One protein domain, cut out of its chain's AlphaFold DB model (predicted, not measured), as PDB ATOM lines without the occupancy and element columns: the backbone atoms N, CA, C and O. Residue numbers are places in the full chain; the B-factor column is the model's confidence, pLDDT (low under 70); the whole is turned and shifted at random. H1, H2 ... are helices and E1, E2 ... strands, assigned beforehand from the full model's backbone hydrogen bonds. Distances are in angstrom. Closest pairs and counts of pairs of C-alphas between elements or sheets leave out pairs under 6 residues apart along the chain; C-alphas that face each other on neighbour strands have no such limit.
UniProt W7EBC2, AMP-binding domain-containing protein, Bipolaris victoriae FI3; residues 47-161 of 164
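Overview. This is residues 47 to 161 of the 164 residues of the protein "AMP-binding domain-containing protein" of Bipolaris victoriae FI3 (UniProt W7EBC2). A small parallel sheet, in the order E2, E1, E3, has H2 over one face and H3 over the other. H1 packs on H2, and the long helix H4, off the sheet, meets H1 at 90 degrees; residues 117 to 143 make the long loop before H4, tied to the sheet where 127 to 128 pair with 114 to 115. The printed part has 115 residues with four named helices and three named strands, H1 E1 H2 E2 H3 E3 H4, mixed in class. It is compact, with a radius of gyration of the C-alphas of 13.2 A and spans of 38 by 34 by 25 A.

Arrangement. E1, residues 64 to 69, is the inner strand between edge strands E2, residues 88 to 93, and E3, residues 114 to 116. E2 and E1 are parallel at 31 degrees, with N 67 and O 90 within hydrogen-bond range at 2.8 A; E1 and E3 are parallel at 25 degrees, with N 68 and O 115 at 2.8 A. H2, residues 75 to 84, lies over E1 at a height over the sheet of 9.3 A; its closest C-alphas to E2 are Ile 82 and Phe 89, 6.6 A. H3, residues 99 to 107, is on the opposite face, only just over E1 alone, with 5 C-alphas falling on E1 and 2 on E2. E1, H2, E2 form a strand-helix-strand unit, two parallel neighbours with a helix between, and E2, H3, E3 a split one with E1 between the strands; both crossovers are right-handed. H1, residues 48 to 56, only just on the sheet with 5 pairs of C-alphas within 10 A, only grazes it with residues 50 to 54. H1 touches H2 at a steep tilt of 54 degrees, the same way, closest at the C-alphas of Ser 51 and Gly 81, 4.7 A. H4, residues 144 to 159, touches H1 with residues 144 to 151 alone, closest at the C-alphas of Ser 56 and Ser 144, 6.1 A. Every O i to N i+4 pair is within hydrogen-bond range in H1, H2, H3 and H4.

Along the chain. E1 runs 15.2 A from C-alpha 64 at (13.215, 18.177, -16.342), E2 16.2 A, and H4 22.8 A to C-alpha 159 at (21.927, -1.690, -28.409).

Size, cuts and confidence. The C-alphas of Gly 98 and Glu 142 are the farthest apart, 37.8 A. The printed part has no cut, and the link E3 to H4 is long, with 27 residues. Mean pLDDT of the printed part is 71.2; residues 111 to 112 and 117 to 161 are under 70.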
ATOM      1  N   SER A  47       5.522   3.105  -8.841       85.06
ATOM      2  CA  SER A  47       6.287   4.358  -8.996       85.06
ATOM      3  C   SER A  47       7.686   4.398  -8.334       85.06
ATOM      4  O   SER A  47       8.589   4.987  -8.933       85.06
ATOM      5  N   PRO A  48       7.953   3.772  -7.165       86.12
ATOM      6  CA  PRO A  48       9.244   3.879  -6.475       86.12
ATOM      7  C   PRO A  48      10.466   3.329  -7.231       86.12
ATOM      8  O   PRO A  48      11.548   3.900  -7.074       86.12
ATOM      9  N   PRO A  49      10.384   2.241  -8.028       77.88
ATOM     10  CA  PRO A  49      11.513   1.805  -8.854       77.88
ATOM     11  C   PRO A  49      12.003   2.902  -9.805       77.88
ATOM     12  O   PRO A  49      13.201   3.172  -9.856       77.88
ATOM     13  N   THR A  50      11.079   3.601 -10.467       79.62
ATOM     14  CA  THR A  50      11.388   4.747 -11.331       79.62
ATOM     15  C   THR A  50      12.082   5.863 -10.563       79.62
ATOM     16  O   THR A  50      13.106   6.371 -11.009       79.62
ATOM     17  N   SER A  51      11.568   6.230  -9.387       83.94
ATOM     18  CA  SER A  51      12.158   7.307  -8.586       83.94
ATOM     19  C   SER A  51      13.599   7.007  -8.182       83.94
ATOM     20  O   SER A  51      14.453   7.887  -8.222       83.94
ATOM     21  N   ARG A  52      13.896   5.753  -7.832       81.75
ATOM     22  CA  ARG A  52      15.254   5.335  -7.461       81.75
ATOM     23  C   ARG A  52      16.195   5.305  -8.652       81.75
ATOM     24  O   ARG A  52      17.311   5.782  -8.525       81.75
ATOM     25  N   ALA A  53      15.731   4.824  -9.806       76.94
ATOM     26  CA  ALA A  53      16.495   4.893 -11.050       76.94
ATOM     27  C   ALA A  53      16.897   6.339 -11.386       76.94
ATOM     28  O   ALA A  53      18.056   6.604 -11.685       76.94
ATOM     29  N   LEU A  54      15.957   7.279 -11.263       80.06
ATOM     30  CA  LEU A  54      16.187   8.707 -11.490       80.06
ATOM     31  C   LEU A  54      17.185   9.314 -10.492       80.06
ATOM     32  O   LEU A  54      18.089  10.046 -10.890       80.06
ATOM     33  N   LEU A  55      17.062   8.985  -9.204       82.38
ATOM     34  CA  LEU A  55      18.009   9.436  -8.180       82.38
ATOM     35  C   LEU A  55      19.417   8.875  -8.415       82.38
ATOM     36  O   LEU A  55      20.385   9.630  -8.371       82.38
ATOM     37  N   SER A  56      19.536   7.580  -8.722       77.25
ATOM     38  CA  SER A  56      20.819   6.946  -9.048       77.25
ATOM     39  C   SER A  56      21.448   7.514 -10.324       77.25
ATOM     40  O   SER A  56      22.668   7.587 -10.427       77.25
ATOM     41  N   ALA A  57      20.630   7.965 -11.279       74.06
ATOM     42  CA  ALA A  57      21.084   8.659 -12.483       74.06
ATOM     43  C   ALA A  57      21.544  10.108 -12.228       74.06
ATOM     44  O   ALA A  57      22.023  10.776 -13.145       74.06
ATOM     45  N   GLY A  58      21.410  10.602 -10.995       77.88
ATOM     46  CA  GLY A  58      21.887  11.918 -10.594       77.88
ATOM     47  C   GLY A  58      20.917  13.063 -10.875       77.88
ATOM     48  O   GLY A  58      21.382  14.202 -10.940       77.88
ATOM     49  N   VAL A  59      19.607  12.794 -11.013       82.56
ATOM     50  CA  VAL A  59      18.572  13.846 -11.063       82.56
ATOM     51  C   VAL A  59      18.742  14.810  -9.888       82.56
ATOM     52  O   VAL A  59      18.852  14.398  -8.731       82.56
ATOM     53  N   ARG A  60      18.703  16.108 -10.182       81.25
ATOM     54  CA  ARG A  60      18.751  17.201  -9.212       81.25
ATOM     55  C   ARG A  60      17.451  18.006  -9.218       81.25
ATOM     56  O   ARG A  60      16.714  17.999 -10.203       81.25
ATOM     57  N   PRO A  61      17.159  18.751  -8.137       81.31
ATOM     58  CA  PRO A  61      16.073  19.724  -8.147       81.31
ATOM     59  C   PRO A  61      16.178  20.665  -9.355       81.31
ATOM     60  O   PRO A  61      17.276  21.091  -9.707       81.31
ATOM     61  N   HIS A  62      15.031  21.014  -9.940       81.62
ATOM     62  CA  HIS A  62      14.882  21.805 -11.176       81.62
ATOM     63  C   HIS A  62      15.203  21.090 -12.493       81.62
ATOM     64  O   HIS A  62      14.921  21.661 -13.551       81.62
ATOM     65  N   ASP A  63      15.688  19.850 -12.456       85.44
ATOM     66  CA  ASP A  63      15.787  19.050 -13.669       85.44
ATOM     67  C   ASP A  63      14.399  18.785 -14.266       85.44
ATOM     68  O   ASP A  63      13.369  18.725 -13.583       85.44
ATOM     69  N   LYS A  64      14.383  18.618 -15.587       86.94
ATOM     70  CA  LYS A  64      13.215  18.177 -16.342       86.94
ATOM     71  C   LYS A  64      13.550  16.833 -16.953       86.94
ATOM     72  O   LYS A  64      14.557  16.724 -17.638       86.94
ATOM     73  N   VAL A  65      12.708  15.834 -16.732       87.62
ATOM     74  CA  VAL A  65      12.901  14.489 -17.276       87.62
ATOM     75  C   VAL A  65      12.065  14.343 -18.550       87.62
ATOM     76  O   VAL A  65      10.833  14.404 -18.470       87.62
ATOM     77  N   PRO A  66      12.678  14.147 -19.729       87.81
ATOM     78  CA  PRO A  66      11.930  13.806 -20.930       87.81
ATOM     79  C   PRO A  66      11.235  12.452 -20.754       87.81
ATOM     80  O   PRO A  66      11.878  11.462 -20.402       87.81
ATOM     81  N   LEU A  67       9.928  12.410 -21.014       87.38
ATOM     82  CA  LEU A  67       9.098  11.210 -20.953       87.38
ATOM     83  C   LEU A  67       8.643  10.830 -22.364       87.38
ATOM     84  O   LEU A  67       7.676  11.381 -22.888       87.38
ATOM     85  N   LEU A  68       9.354   9.883 -22.959       84.38
ATOM     86  CA  LEU A  68       9.112   9.322 -24.281       84.38
ATOM     87  C   LEU A  68       8.018   8.257 -24.181       84.38
ATOM     88  O   LEU A  68       8.238   7.147 -23.695       84.38
ATOM     89  N   THR A  69       6.806   8.595 -24.600       80.75
ATOM     90  CA  THR A  69       5.645   7.738 -24.352       80.75
ATOM     91  C   THR A  69       4.616   7.856 -25.464       80.75
ATOM     92  O   THR A  69       4.523   8.875 -26.143       80.75
ATOM     93  N   ALA A  70       3.801   6.816 -25.606       81.00
ATOM     94  CA  ALA A  70       2.470   6.927 -26.190       81.00
ATOM     95  C   ALA A  70       1.437   7.063 -25.061       81.00
ATOM     96  O   ALA A  70       1.700   6.665 -23.918       81.00
ATOM     97  N   MET A  71       0.254   7.596 -25.368       83.44
ATOM     98  CA  MET A  71      -0.851   7.633 -24.411       83.44
ATOM     99  C   MET A  71      -1.229   6.194 -24.024       83.44
ATOM    100  O   MET A  71      -1.651   5.405 -24.867       83.44
ATOM    101  N   SER A  72      -0.981   5.825 -22.767       84.50
ATOM    102  CA  SER A  72      -1.155   4.462 -22.259       84.50
ATOM    103  C   SER A  72      -1.237   4.454 -20.733       84.50
ATOM    104  O   SER A  72      -0.768   5.384 -20.074       84.50
ATOM    105  N   LEU A  73      -1.761   3.371 -20.152       84.81
ATOM    106  CA  LEU A  73      -1.807   3.210 -18.695       84.81
ATOM    107  C   LEU A  73      -0.402   3.179 -18.060       84.81
ATOM    108  O   LEU A  73      -0.209   3.660 -16.946       84.81
ATOM    109  N   ASN A  74       0.597   2.684 -18.799       78.56
ATOM    110  CA  ASN A  74       1.997   2.601 -18.364       78.56
ATOM    111  C   ASN A  74       2.659   3.974 -18.168       78.56
ATOM    112  O   ASN A  74       3.668   4.075 -17.474       78.56
ATOM    113  N   MET A  75       2.094   5.035 -18.750       84.69
ATOM    114  CA  MET A  75       2.573   6.403 -18.556       84.69
ATOM    115  C   MET A  75       2.381   6.880 -17.113       84.69
ATOM    116  O   MET A  75       3.206   7.632 -16.596       84.69
ATOM    117  N   ILE A  76       1.309   6.447 -16.445       89.25
ATOM    118  CA  ILE A  76       0.931   6.989 -15.137       89.25
ATOM    119  C   ILE A  76       1.963   6.628 -14.052       89.25
ATOM    120  O   ILE A  76       2.454   7.550 -13.397       89.25
ATOM    121  N   PRO A  77       2.404   5.362 -13.896       87.06
ATOM    122  CA  PRO A  77       3.491   5.026 -12.973       87.06
ATOM    123  C   PRO A  77       4.799   5.780 -13.246       87.06
ATOM    124  O   PRO A  77       5.504   6.144 -12.304       87.06
ATOM    125  N   ALA A  78       5.111   6.050 -14.520       86.25
ATOM    126  CA  ALA A  78       6.290   6.817 -14.913       86.25
ATOM    127  C   ALA A  78       6.225   8.257 -14.400       86.25
ATOM    128  O   ALA A  78       7.152   8.729 -13.740       86.25
ATOM    129  N   VAL A  79       5.098   8.929 -14.649       90.62
ATOM    130  CA  VAL A  79       4.843  10.299 -14.190       90.62
ATOM    131  C   VAL A  79       4.924  10.379 -12.669       90.62
ATOM    132  O   VAL A  79       5.642  11.225 -12.140       90.62
ATOM    133  N   VAL A  80       4.251   9.474 -11.953       91.25
ATOM    134  CA  VAL A  80       4.281   9.453 -10.480       91.25
ATOM    135  C   VAL A  80       5.699   9.200  -9.967       91.25
ATOM    136  O   VAL A  80       6.126   9.837  -9.007       91.25
ATOM    137  N   GLY A  81       6.458   8.326 -10.631       89.38
ATOM    138  CA  GLY A  81       7.856   8.064 -10.303       89.38
ATOM    139  C   GLY A  81       8.745   9.304 -10.423       89.38
ATOM    140  O   GLY A  81       9.549   9.557  -9.526       89.38
ATOM    141  N   ILE A  82       8.565  10.100 -11.483       90.06
ATOM    142  CA  ILE A  82       9.282  11.368 -11.690       90.06
ATOM    143  C   ILE A  82       8.892  12.388 -10.610       90.06
ATOM    144  O   ILE A  82       9.756  12.961  -9.950       90.06
ATOM    145  N   LEU A  83       7.589  12.564 -10.370       91.69
ATOM    146  CA  LEU A  83       7.083  13.524  -9.384       91.69
ATOM    147  C   LEU A  83       7.518  13.194  -7.953       91.69
ATOM    148  O   LEU A  83       7.735  14.104  -7.158       91.69
ATOM    149  N   ARG A  84       7.704  11.911  -7.628       90.00
ATOM    150  CA  ARG A  84       8.195  11.466  -6.314       90.00
ATOM    151  C   ARG A  84       9.654  11.867  -6.051       90.00
ATOM    152  O   ARG A  84      10.050  11.945  -4.896       90.00
ATOM    153  N   VAL A  85      10.430  12.174  -7.094       89.69
ATOM    154  CA  VAL A  85      11.784  12.757  -6.978       89.69
ATOM    155  C   VAL A  85      11.730  14.288  -6.820       89.69
ATOM    156  O   VAL A  85      12.741  14.921  -6.531       89.69
ATOM    157  N   GLY A  86      10.550  14.900  -6.966       87.62
ATOM    158  CA  GLY A  86      10.369  16.349  -6.859       87.62
ATOM    159  C   GLY A  86      10.786  17.117  -8.115       87.62
ATOM    160  O   GLY A  86      11.069  18.311  -8.035       87.62
ATOM    161  N   VAL A  87      10.832  16.447  -9.271       89.25
ATOM    162  CA  VAL A  87      11.189  17.050 -10.564       89.25
ATOM    163  C   VAL A  87      10.037  16.996 -11.563       89.25
ATOM    164  O   VAL A  87       9.058  16.271 -11.383       89.25
ATOM    165  N   CYS A  88      10.135  17.795 -12.626       88.50
ATOM    166  CA  CYS A  88       9.106  17.866 -13.660       88.50
ATOM    167  C   CYS A  88       9.368  16.849 -14.775       88.50
ATOM    168  O   CYS A  88      10.517  16.579 -15.116       88.50
ATOM    169  N   PHE A  89       8.307  16.345 -15.405       90.12
ATOM    170  CA  PHE A  89       8.413  15.585 -16.650       90.12
ATOM    171  C   PHE A  89       8.043  16.460 -17.852       90.12
ATOM    172  O   PHE A  89       7.260  17.403 -17.724       90.12
ATOM    173  N   VAL A  90       8.581  16.132 -19.026       89.44
ATOM    174  CA  VAL A  90       8.164  16.723 -20.303       89.44
ATOM    175  C   VAL A  90       7.722  15.595 -21.229       89.44
ATOM    176  O   VAL A  90       8.567  14.800 -21.640       89.44
ATOM    177  N   PRO A  91       6.420  15.479 -21.545       87.44
ATOM    178  CA  PRO A  91       5.941  14.427 -22.426       87.44
ATOM    179  C   PRO A  91       6.419  14.680 -23.859       87.44
ATOM    180  O   PRO A  91       6.202  15.757 -24.414       87.44
ATOM    181  N   ILE A  92       7.053  13.672 -24.451       86.19
ATOM    182  CA  ILE A  92       7.461  13.643 -25.855       86.19
ATOM    183  C   ILE A  92       6.681  12.515 -26.525       86.19
ATOM    184  O   ILE A  92       6.863  11.339 -26.200       86.19
ATOM    185  N   ASP A  93       5.789  12.896 -27.438       82.75
ATOM    186  CA  ASP A  93       4.933  11.962 -28.165       82.75
ATOM    187  C   ASP A  93       5.690  11.363 -29.350       82.75
ATOM    188  O   ASP A  93       5.945  12.023 -30.357       82.75
ATOM    189  N   LEU A  94       6.027  10.087 -29.223       74.50
ATOM    190  CA  LEU A  94       6.772   9.342 -30.233       74.50
ATOM    191  C   LEU A  94       5.906   8.794 -31.366       74.50
ATOM    192  O   LEU A  94       6.441   8.381 -32.388       74.50
ATOM    193  N   VAL A  95       4.584   8.764 -31.198       74.62
ATOM    194  CA  VAL A  95       3.662   8.346 -32.263       74.62
ATOM    195  C   VAL A  95       3.534   9.467 -33.289       74.62
ATOM    196  O   VAL A  95       3.440   9.215 -34.488       74.62
ATOM    197  N   VAL A  96       3.542  10.714 -32.816       77.56
ATOM    198  CA  VAL A  96       3.339  11.898 -33.657       77.56
ATOM    199  C   VAL A  96       4.662  12.494 -34.154       77.56
ATOM    200  O   VAL A  96       4.686  13.143 -35.202       77.56
ATOM    201  N   TRP A  97       5.771  12.335 -33.422       79.31
ATOM    202  CA  TRP A  97       7.039  12.993 -33.754       79.31
ATOM    203  C   TRP A  97       7.998  12.058 -34.498       79.31
ATOM    204  O   TRP A  97       8.267  10.945 -34.064       79.31
ATOM    205  N   GLY A  98       8.589  12.546 -35.593       78.62
ATOM    206  CA  GLY A  98       9.698  11.851 -36.255       78.62
ATOM    207  C   GLY A  98      10.979  11.868 -35.411       78.62
ATOM    208  O   GLY A  98      11.225  12.831 -34.679       78.62
ATOM    209  N   HIS A  99      11.822  10.841 -35.554       75.94
ATOM    210  CA  HIS A  99      13.023  10.637 -34.723       75.94
ATOM    211  C   HIS A  99      13.953  11.857 -34.689       75.94
ATOM    212  O   HIS A  99      14.351  12.291 -33.612       75.94
ATOM    213  N   SER A 100      14.204  12.502 -35.833       79.62
ATOM    214  CA  SER A 100      15.071  13.690 -35.893       79.62
ATOM    215  C   SER A 100      14.557  14.858 -35.044       79.62
ATOM    216  O   SER A 100      15.342  15.635 -34.513       79.62
ATOM    217  N   ARG A 101      13.233  14.995 -34.882       82.56
ATOM    218  CA  ARG A 101      12.649  16.032 -34.017       82.56
ATOM    219  C   ARG A 101      12.823  15.686 -32.543       82.56
ATOM    220  O   ARG A 101      13.072  16.580 -31.739       82.56
ATOM    221  N   VAL A 102      12.669  14.411 -32.200       82.12
ATOM    222  CA  VAL A 102      12.862  13.907 -30.836       82.12
ATOM    223  C   VAL A 102      14.304  14.147 -30.396       82.12
ATOM    224  O   VAL A 102      14.514  14.718 -29.333       82.12
ATOM    225  N   GLU A 103      15.280  13.807 -31.238       78.69
ATOM    226  CA  GLU A 103      16.701  14.034 -30.954       78.69
ATOM    227  C   GLU A 103      17.013  15.514 -30.718       78.69
ATOM    228  O   GLU A 103      17.621  15.849 -29.707       78.69
ATOM    229  N   VAL A 104      16.534  16.408 -31.591       81.75
ATOM    230  CA  VAL A 104      16.746  17.857 -31.433       81.75
ATOM    231  C   VAL A 104      16.166  18.373 -30.119       81.75
ATOM    232  O   VAL A 104      16.843  19.103 -29.407       81.75
ATOM    233  N   VAL A 105      14.942  17.975 -29.765       84.06
ATOM    234  CA  VAL A 105      14.317  18.416 -28.508       84.06
ATOM    235  C   VAL A 105      15.058  17.868 -27.292       84.06
ATOM    236  O   VAL A 105      15.142  18.551 -26.277       84.06
ATOM    237  N   LEU A 106      15.614  16.660 -27.376       80.00
ATOM    238  CA  LEU A 106      16.369  16.064 -26.276       80.00
ATOM    239  C   LEU A 106      17.704  16.773 -26.016       80.00
ATOM    240  O   LEU A 106      18.140  16.801 -24.868       80.00
ATOM    241  N   LEU A 107      18.302  17.417 -27.025       81.06
ATOM    242  CA  LEU A 107      19.507  18.238 -26.849       81.06
ATOM    243  C   LEU A 107      19.271  19.497 -25.996       81.06
ATOM    244  O   LEU A 107      20.228  20.027 -25.433       81.06
ATOM    245  N   ASP A 108      18.024  19.958 -25.860       83.31
ATOM    246  CA  ASP A 108      17.683  21.126 -25.036       83.31
ATOM    247  C   ASP A 108      17.601  20.796 -23.532       83.31
ATOM    248  O   ASP A 108      17.461  21.697 -22.696       83.31
ATOM    249  N   PHE A 109      17.663  19.514 -23.156       79.19
ATOM    250  CA  PHE A 109      17.590  19.093 -21.761       79.19
ATOM    251  C   PHE A 109      18.966  19.080 -21.101       79.19
ATOM    252  O   PHE A 109      19.951  18.596 -21.646       79.19
ATOM    253  N   SER A 110      19.021  19.573 -19.862       70.62
ATOM    254  CA  SER A 110      20.237  19.530 -19.041       70.62
ATOM    255  C   SER A 110      20.545  18.134 -18.490       70.62
ATOM    256  O   SER A 110      21.665  17.884 -18.049       70.62
ATOM    257  N   VAL A 111      19.561  17.229 -18.509       66.62
ATOM    258  CA  VAL A 111      19.737  15.825 -18.130       66.62
ATOM    259  C   VAL A 111      20.175  15.008 -19.338       66.62
ATOM    260  O   VAL A 111      19.650  15.173 -20.435       66.62
ATOM    261  N   LEU A 112      21.115  14.089 -19.128       65.88
ATOM    262  CA  LEU A 112      21.613  13.212 -20.191       65.88
ATOM    263  C   LEU A 112      20.724  11.988 -20.435       65.88
ATOM    264  O   LEU A 112      21.001  11.231 -21.356       65.88
ATOM    265  N   PHE A 113      19.675  11.783 -19.637       70.94
ATOM    266  CA  PHE A 113      18.796  10.620 -19.731       70.94
ATOM    267  C   PHE A 113      17.344  10.999 -19.989       70.94
ATOM    268  O   PHE A 113      16.857  12.061 -19.598       70.94
ATOM    269  N   SER A 114      16.628  10.072 -20.615       72.31
ATOM    270  CA  SER A 114      15.191  10.136 -20.835       72.31
ATOM    271  C   SER A 114      14.525   8.852 -20.354       72.31
ATOM    272  O   SER A 114      15.176   7.813 -20.245       72.31
ATOM    273  N   LEU A 115      13.234   8.936 -20.042       78.06
ATOM    274  CA  LEU A 115      12.434   7.803 -19.600       78.06
ATOM    275  C   LEU A 115      11.499   7.374 -20.727       78.06
ATOM    276  O   LEU A 115      10.771   8.213 -21.252       78.06
ATOM    277  N   THR A 116      11.481   6.086 -21.077       74.69
ATOM    278  CA  THR A 116      10.554   5.548 -22.089       74.69
ATOM    279  C   THR A 116       9.582   4.531 -21.505       74.69
ATOM    280  O   THR A 116       9.941   3.742 -20.633       74.69
ATOM    281  N   THR A 117       8.344   4.538 -21.997       68.06
ATOM    282  CA  THR A 117       7.319   3.521 -21.675       68.06
ATOM    283  C   THR A 117       7.064   2.553 -22.838       68.06
ATOM    284  O   THR A 117       6.330   1.576 -22.682       68.06
ATOM    285  N   ILE A 118       7.665   2.830 -23.999       66.19
ATOM    286  CA  ILE A 118       7.569   2.079 -25.255       66.19
ATOM    287  C   ILE A 118       8.968   1.899 -25.861       66.19
ATOM    288  O   ILE A 118       9.865   2.693 -25.577       66.19
ATOM    289  N   CYS A 119       9.171   0.862 -26.680       63.84
ATOM    290  CA  CYS A 119      10.423   0.692 -27.428       63.84
ATOM    291  C   CYS A 119      10.553   1.786 -28.501       63.84
ATOM    292  O   CYS A 119       9.555   2.158 -29.122       63.84
ATOM    293  N   CYS A 120      11.765   2.306 -28.705       62.84
ATOM    294  CA  CYS A 120      12.049   3.393 -29.650       62.84
ATOM    295  C   CYS A 120      13.296   3.066 -30.484       62.84
ATOM    296  O   CYS A 120      14.381   3.572 -30.181       62.84
ATOM    297  N   PRO A 121      13.171   2.209 -31.511       62.56
ATOM    298  CA  PRO A 121      14.301   1.844 -32.356       62.56
ATOM    299  C   PRO A 121      14.867   3.079 -33.071       62.56
ATOM    300  O   PRO A 121      14.116   3.876 -33.630       62.56
ATOM    301  N   GLY A 122      16.191   3.242 -33.073       60.84
ATOM    302  CA  GLY A 122      16.869   4.294 -33.842       60.84
ATOM    303  C   GLY A 122      16.959   5.678 -33.186       60.84
ATOM    304  O   GLY A 122      17.391   6.610 -33.853       60.84
ATOM    305  N   VAL A 123      16.590   5.832 -31.909       65.06
ATOM    306  CA  VAL A 123      16.922   7.033 -31.121       65.06
ATOM    307  C   VAL A 123      18.232   6.774 -30.363       65.06
ATOM    308  O   VAL A 123      18.256   6.030 -29.383       65.06
ATOM    309  N   HIS A 124      19.337   7.369 -30.821       57.00
ATOM    310  CA  HIS A 124      20.681   7.140 -30.271       57.00
ATOM    311  C   HIS A 124      20.973   8.046 -29.062       57.00
ATOM    312  O   HIS A 124      21.714   9.018 -29.173       57.00
ATOM    313  N   LEU A 125      20.399   7.755 -27.892       56.81
ATOM    314  CA  LEU A 125      20.632   8.533 -26.664       56.81
ATOM    315  C   LEU A 125      20.934   7.639 -25.458       56.81
ATOM    316  O   LEU A 125      20.721   6.426 -25.494       56.81
ATOM    317  N   LEU A 126      21.430   8.246 -24.371       51.50
ATOM    318  CA  LEU A 126      21.616   7.588 -23.074       51.50
ATOM    319  C   LEU A 126      20.239   7.402 -22.413       51.50
ATOM    320  O   LEU A 126      19.862   8.065 -21.456       51.50
ATOM    321  N   VAL A 127      19.425   6.548 -23.019       51.75
ATOM    322  CA  VAL A 127      18.040   6.309 -22.633       51.75
ATOM    323  C   VAL A 127      18.027   5.416 -21.395       51.75
ATOM    324  O   VAL A 127      18.485   4.273 -21.433       51.75
ATOM    325  N   LEU A 128      17.471   5.914 -20.290       50.88
ATOM    326  CA  LEU A 128      17.072   5.054 -19.184       50.88
ATOM    327  C   LEU A 128      15.735   4.424 -19.565       50.88
ATOM    328  O   LEU A 128      14.657   4.962 -19.302       50.88
ATOM    329  N   THR A 129      15.803   3.268 -20.221       46.69
ATOM    330  CA  THR A 129      14.608   2.509 -20.590       46.69
ATOM    331  C   THR A 129      14.002   1.876 -19.345       46.69
ATOM    332  O   THR A 129      14.365   0.780 -18.920       46.69
ATOM    333  N   VAL A 130      13.031   2.568 -18.764       51.88
ATOM    334  CA  VAL A 130      12.195   2.058 -17.681       51.88
ATOM    335  C   VAL A 130      10.969   1.389 -18.311       51.88
ATOM    336  O   VAL A 130       9.862   1.909 -18.276       51.88
ATOM    337  N   ASN A 131      11.158   0.238 -18.965       46.66
ATOM    338  CA  ASN A 131      10.070  -0.425 -19.692       46.66
ATOM    339  C   ASN A 131       9.043  -1.015 -18.715       46.66
ATOM    340  O   ASN A 131       9.247  -2.118 -18.229       46.66
ATOM    341  N   PHE A 132       7.912  -0.352 -18.464       51.28
ATOM    342  CA  PHE A 132       6.902  -0.784 -17.480       51.28
ATOM    343  C   PHE A 132       6.192  -2.126 -17.762       51.28
ATOM    344  O   PHE A 132       5.214  -2.463 -17.092       51.28
ATOM    345  N   GLN A 133       6.665  -2.937 -18.712       47.50
ATOM    346  CA  GLN A 133       6.146  -4.275 -18.966       47.50
ATOM    347  C   GLN A 133       6.517  -5.269 -17.845       47.50
ATOM    348  O   GLN A 133       7.465  -6.047 -17.898       47.50
ATOM    349  N   LYS A 134       5.667  -5.217 -16.816       43.84
ATOM    350  CA  LYS A 134       5.138  -6.276 -15.940       43.84
ATOM    351  C   LYS A 134       6.066  -7.097 -15.039       43.84
ATOM    352  O   LYS A 134       5.563  -7.524 -14.005       43.84
ATOM    353  N   GLU A 135       7.346  -7.316 -15.335       44.94
ATOM    354  CA  GLU A 135       8.158  -8.249 -14.522       44.94
ATOM    355  C   GLU A 135       9.160  -7.583 -13.576       44.94
ATOM    356  O   GLU A 135       9.196  -7.911 -12.392       44.94
ATOM    357  N   TRP A 136       9.932  -6.593 -14.021       47.84
ATOM    358  CA  TRP A 136      10.947  -5.990 -13.142       47.84
ATOM    359  C   TRP A 136      10.345  -5.030 -12.092       47.84
ATOM    360  O   TRP A 136      10.909  -4.886 -11.014       47.84
ATOM    361  N   LEU A 137       9.158  -4.460 -12.345       42.16
ATOM    362  CA  LEU A 137       8.398  -3.632 -11.389       42.16
ATOM    363  C   LEU A 137       7.848  -4.396 -10.185       42.16
ATOM    364  O   LEU A 137       7.560  -3.788  -9.158       42.16
ATOM    365  N   LYS A 138       7.694  -5.717 -10.300       45.44
ATOM    366  CA  LYS A 138       7.255  -6.559  -9.181       45.44
ATOM    367  C   LYS A 138       8.376  -6.814  -8.174       45.44
ATOM    368  O   LYS A 138       8.102  -7.311  -7.085       45.44
ATOM    369  N   ARG A 139       9.634  -6.504  -8.515       49.84
ATOM    370  CA  ARG A 139      10.772  -6.672  -7.608       49.84
ATOM    371  C   ARG A 139      11.024  -5.400  -6.809       49.84
ATOM    372  O   ARG A 139      11.231  -4.318  -7.356       49.84
ATOM    373  N   GLN A 140      11.049  -5.554  -5.490       47.81
ATOM    374  CA  GLN A 140      11.649  -4.563  -4.613       47.81
ATOM    375  C   GLN A 140      13.162  -4.629  -4.811       47.81
ATOM    376  O   GLN A 140      13.796  -5.593  -4.409       47.81
ATOM    377  N   PHE A 141      13.730  -3.638  -5.489       52.56
ATOM    378  CA  PHE A 141      15.173  -3.410  -5.416       52.56
ATOM    379  C   PHE A 141      15.499  -2.884  -4.007       52.56
ATOM    380  O   PHE A 141      14.685  -2.156  -3.437       52.56
ATOM    381  N   GLU A 142      16.627  -3.239  -3.416       49.62
ATOM    382  CA  GLU A 142      17.040  -2.692  -2.108       49.62
ATOM    383  C   GLU A 142      18.255  -1.763  -2.250       49.62
ATOM    384  O   GLU A 142      18.478  -0.910  -1.396       49.62
ATOM    385  N   ASP A 143      18.966  -1.855  -3.381       60.41
ATOM    386  CA  ASP A 143      20.262  -1.223  -3.618       60.41
ATOM    387  C   ASP A 143      20.273  -0.360  -4.899       60.41
ATOM    388  O   ASP A 143      19.764  -0.750  -5.954       60.41
ATOM    389  N   SER A 144      20.865   0.833  -4.803       52.44
ATOM    390  CA  SER A 144      21.076   1.757  -5.921       52.44
ATOM    391  C   SER A 144      22.061   1.217  -6.963       52.44
ATOM    392  O   SER A 144      21.867   1.500  -8.149       52.44
ATOM    393  N   ASP A 145      23.059   0.426  -6.557       61.53
ATOM    394  CA  ASP A 145      24.045  -0.168  -7.472       61.53
ATOM    395  C   ASP A 145      23.426  -1.300  -8.308       61.53
ATOM    396  O   ASP A 145      23.703  -1.424  -9.503       61.53
ATOM    397  N   GLU A 146      22.503  -2.072  -7.723       65.38
ATOM    398  CA  GLU A 146      21.718  -3.089  -8.436       65.38
ATOM    399  C   GLU A 146      20.826  -2.448  -9.511       65.38
ATOM    400  O   GLU A 146      20.736  -2.940 -10.642       65.38
ATOM    401  N   VAL A 147      20.198  -1.315  -9.175       59.62
ATOM    402  CA  VAL A 147      19.382  -0.540 -10.115       59.62
ATOM    403  C   VAL A 147      20.244  -0.036 -11.274       59.62
ATOM    404  O   VAL A 147      19.874  -0.249 -12.428       59.62
ATOM    405  N   LEU A 148      21.409   0.561 -11.001       61.00
ATOM    406  CA  LEU A 148      22.327   1.047 -12.039       61.00
ATOM    407  C   LEU A 148      22.841  -0.080 -12.941       61.00
ATOM    408  O   LEU A 148      22.745   0.029 -14.163       61.00
ATOM    409  N   ALA A 149      23.311  -1.188 -12.366       66.94
ATOM    410  CA  ALA A 149      23.796  -2.335 -13.130       66.94
ATOM    411  C   ALA A 149      22.708  -2.926 -14.043       66.94
ATOM    412  O   ALA A 149      22.981  -3.350 -15.168       66.94
ATOM    413  N   ARG A 150      21.448  -2.933 -13.590       63.78
ATOM    414  CA  ARG A 150      20.329  -3.420 -14.399       63.78
ATOM    415  C   ARG A 150      19.939  -2.448 -15.507       63.78
ATOM    416  O   ARG A 150      19.629  -2.906 -16.606       63.78
ATOM    417  N   LEU A 151      19.948  -1.146 -15.234       59.09
ATOM    418  CA  LEU A 151      19.715  -0.112 -16.245       59.09
ATOM    419  C   LEU A 151      20.778  -0.186 -17.345       59.09
ATOM    420  O   LEU A 151      20.436  -0.149 -18.522       59.09
ATOM    421  N   GLU A 152      22.037  -0.408 -16.966       62.09
ATOM    422  CA  GLU A 152      23.144  -0.663 -17.890       62.09
ATOM    423  C   GLU A 152      22.939  -1.932 -18.732       62.09
ATOM    424  O   GLU A 152      23.170  -1.919 -19.939       62.09
ATOM    425  N   LEU A 153      22.424  -3.014 -18.141       63.28
ATOM    426  CA  LEU A 153      22.117  -4.247 -18.872       63.28
ATOM    427  C   LEU A 153      20.936  -4.082 -19.849       63.28
ATOM    428  O   LEU A 153      20.946  -4.623 -20.953       63.28
ATOM    429  N   ILE A 154      19.902  -3.326 -19.470       53.50
ATOM    430  CA  ILE A 154      18.794  -2.990 -20.377       53.50
ATOM    431  C   ILE A 154      19.308  -2.110 -21.523       53.50
ATOM    432  O   ILE A 154      18.951  -2.358 -22.676       53.50
ATOM    433  N   ARG A 155      20.183  -1.140 -21.218       52.22
ATOM    434  CA  ARG A 155      20.870  -0.299 -22.206       52.22
ATOM    435  C   ARG A 155      21.658  -1.152 -23.199       52.22
ATOM    436  O   ARG A 155      21.477  -0.984 -24.401       52.22
ATOM    437  N   SER A 156      22.474  -2.097 -22.725       52.84
ATOM    438  CA  SER A 156      23.282  -2.956 -23.600       52.84
ATOM    439  C   SER A 156      22.427  -3.884 -24.466       52.84
ATOM    440  O   SER A 156      22.678  -4.004 -25.659       52.84
ATOM    441  N   HIS A 157      21.365  -4.480 -23.915       50.69
ATOM    442  CA  HIS A 157      20.470  -5.345 -24.691       50.69
ATOM    443  C   HIS A 157      19.599  -4.590 -25.706       50.69
ATOM    444  O   HIS A 157      19.194  -5.190 -26.697       50.69
ATOM    445  N   HIS A 158      19.307  -3.302 -25.495       47.16
ATOM    446  CA  HIS A 158      18.658  -2.469 -26.517       47.16
ATOM    447  C   HIS A 158      19.625  -2.036 -27.628       47.16
ATOM    448  O   HIS A 158      19.184  -1.846 -28.757       47.16
ATOM    449  N   CYS A 159      20.931  -1.915 -27.355       40.53
ATOM    450  CA  CYS A 159      21.927  -1.690 -28.409       40.53
ATOM    451  C   CYS A 159      22.112  -2.913 -29.327       40.53
ATOM    452  O   CYS A 159      22.364  -2.733 -30.514       40.53
ATOM    453  N   ASP A 160      21.952  -4.130 -28.799       37.66
ATOM    454  CA  ASP A 160      22.151  -5.383 -29.547       37.66
ATOM    455  C   ASP A 160      20.878  -5.908 -30.254       37.66
ATOM    456  O   ASP A 160      20.918  -6.939 -30.924       37.66
ATOM    457  N   GLY A 161      19.734  -5.234 -30.088       36.12
ATOM    458  CA  GLY A 161      18.410  -5.843 -30.254       36.12
ATOM    459  C   GLY A 161      17.558  -5.462 -31.467       36.12
ATOM    460  O   GLY A 161      16.414  -5.888 -31.478       36.12
TER     461      GLY A 161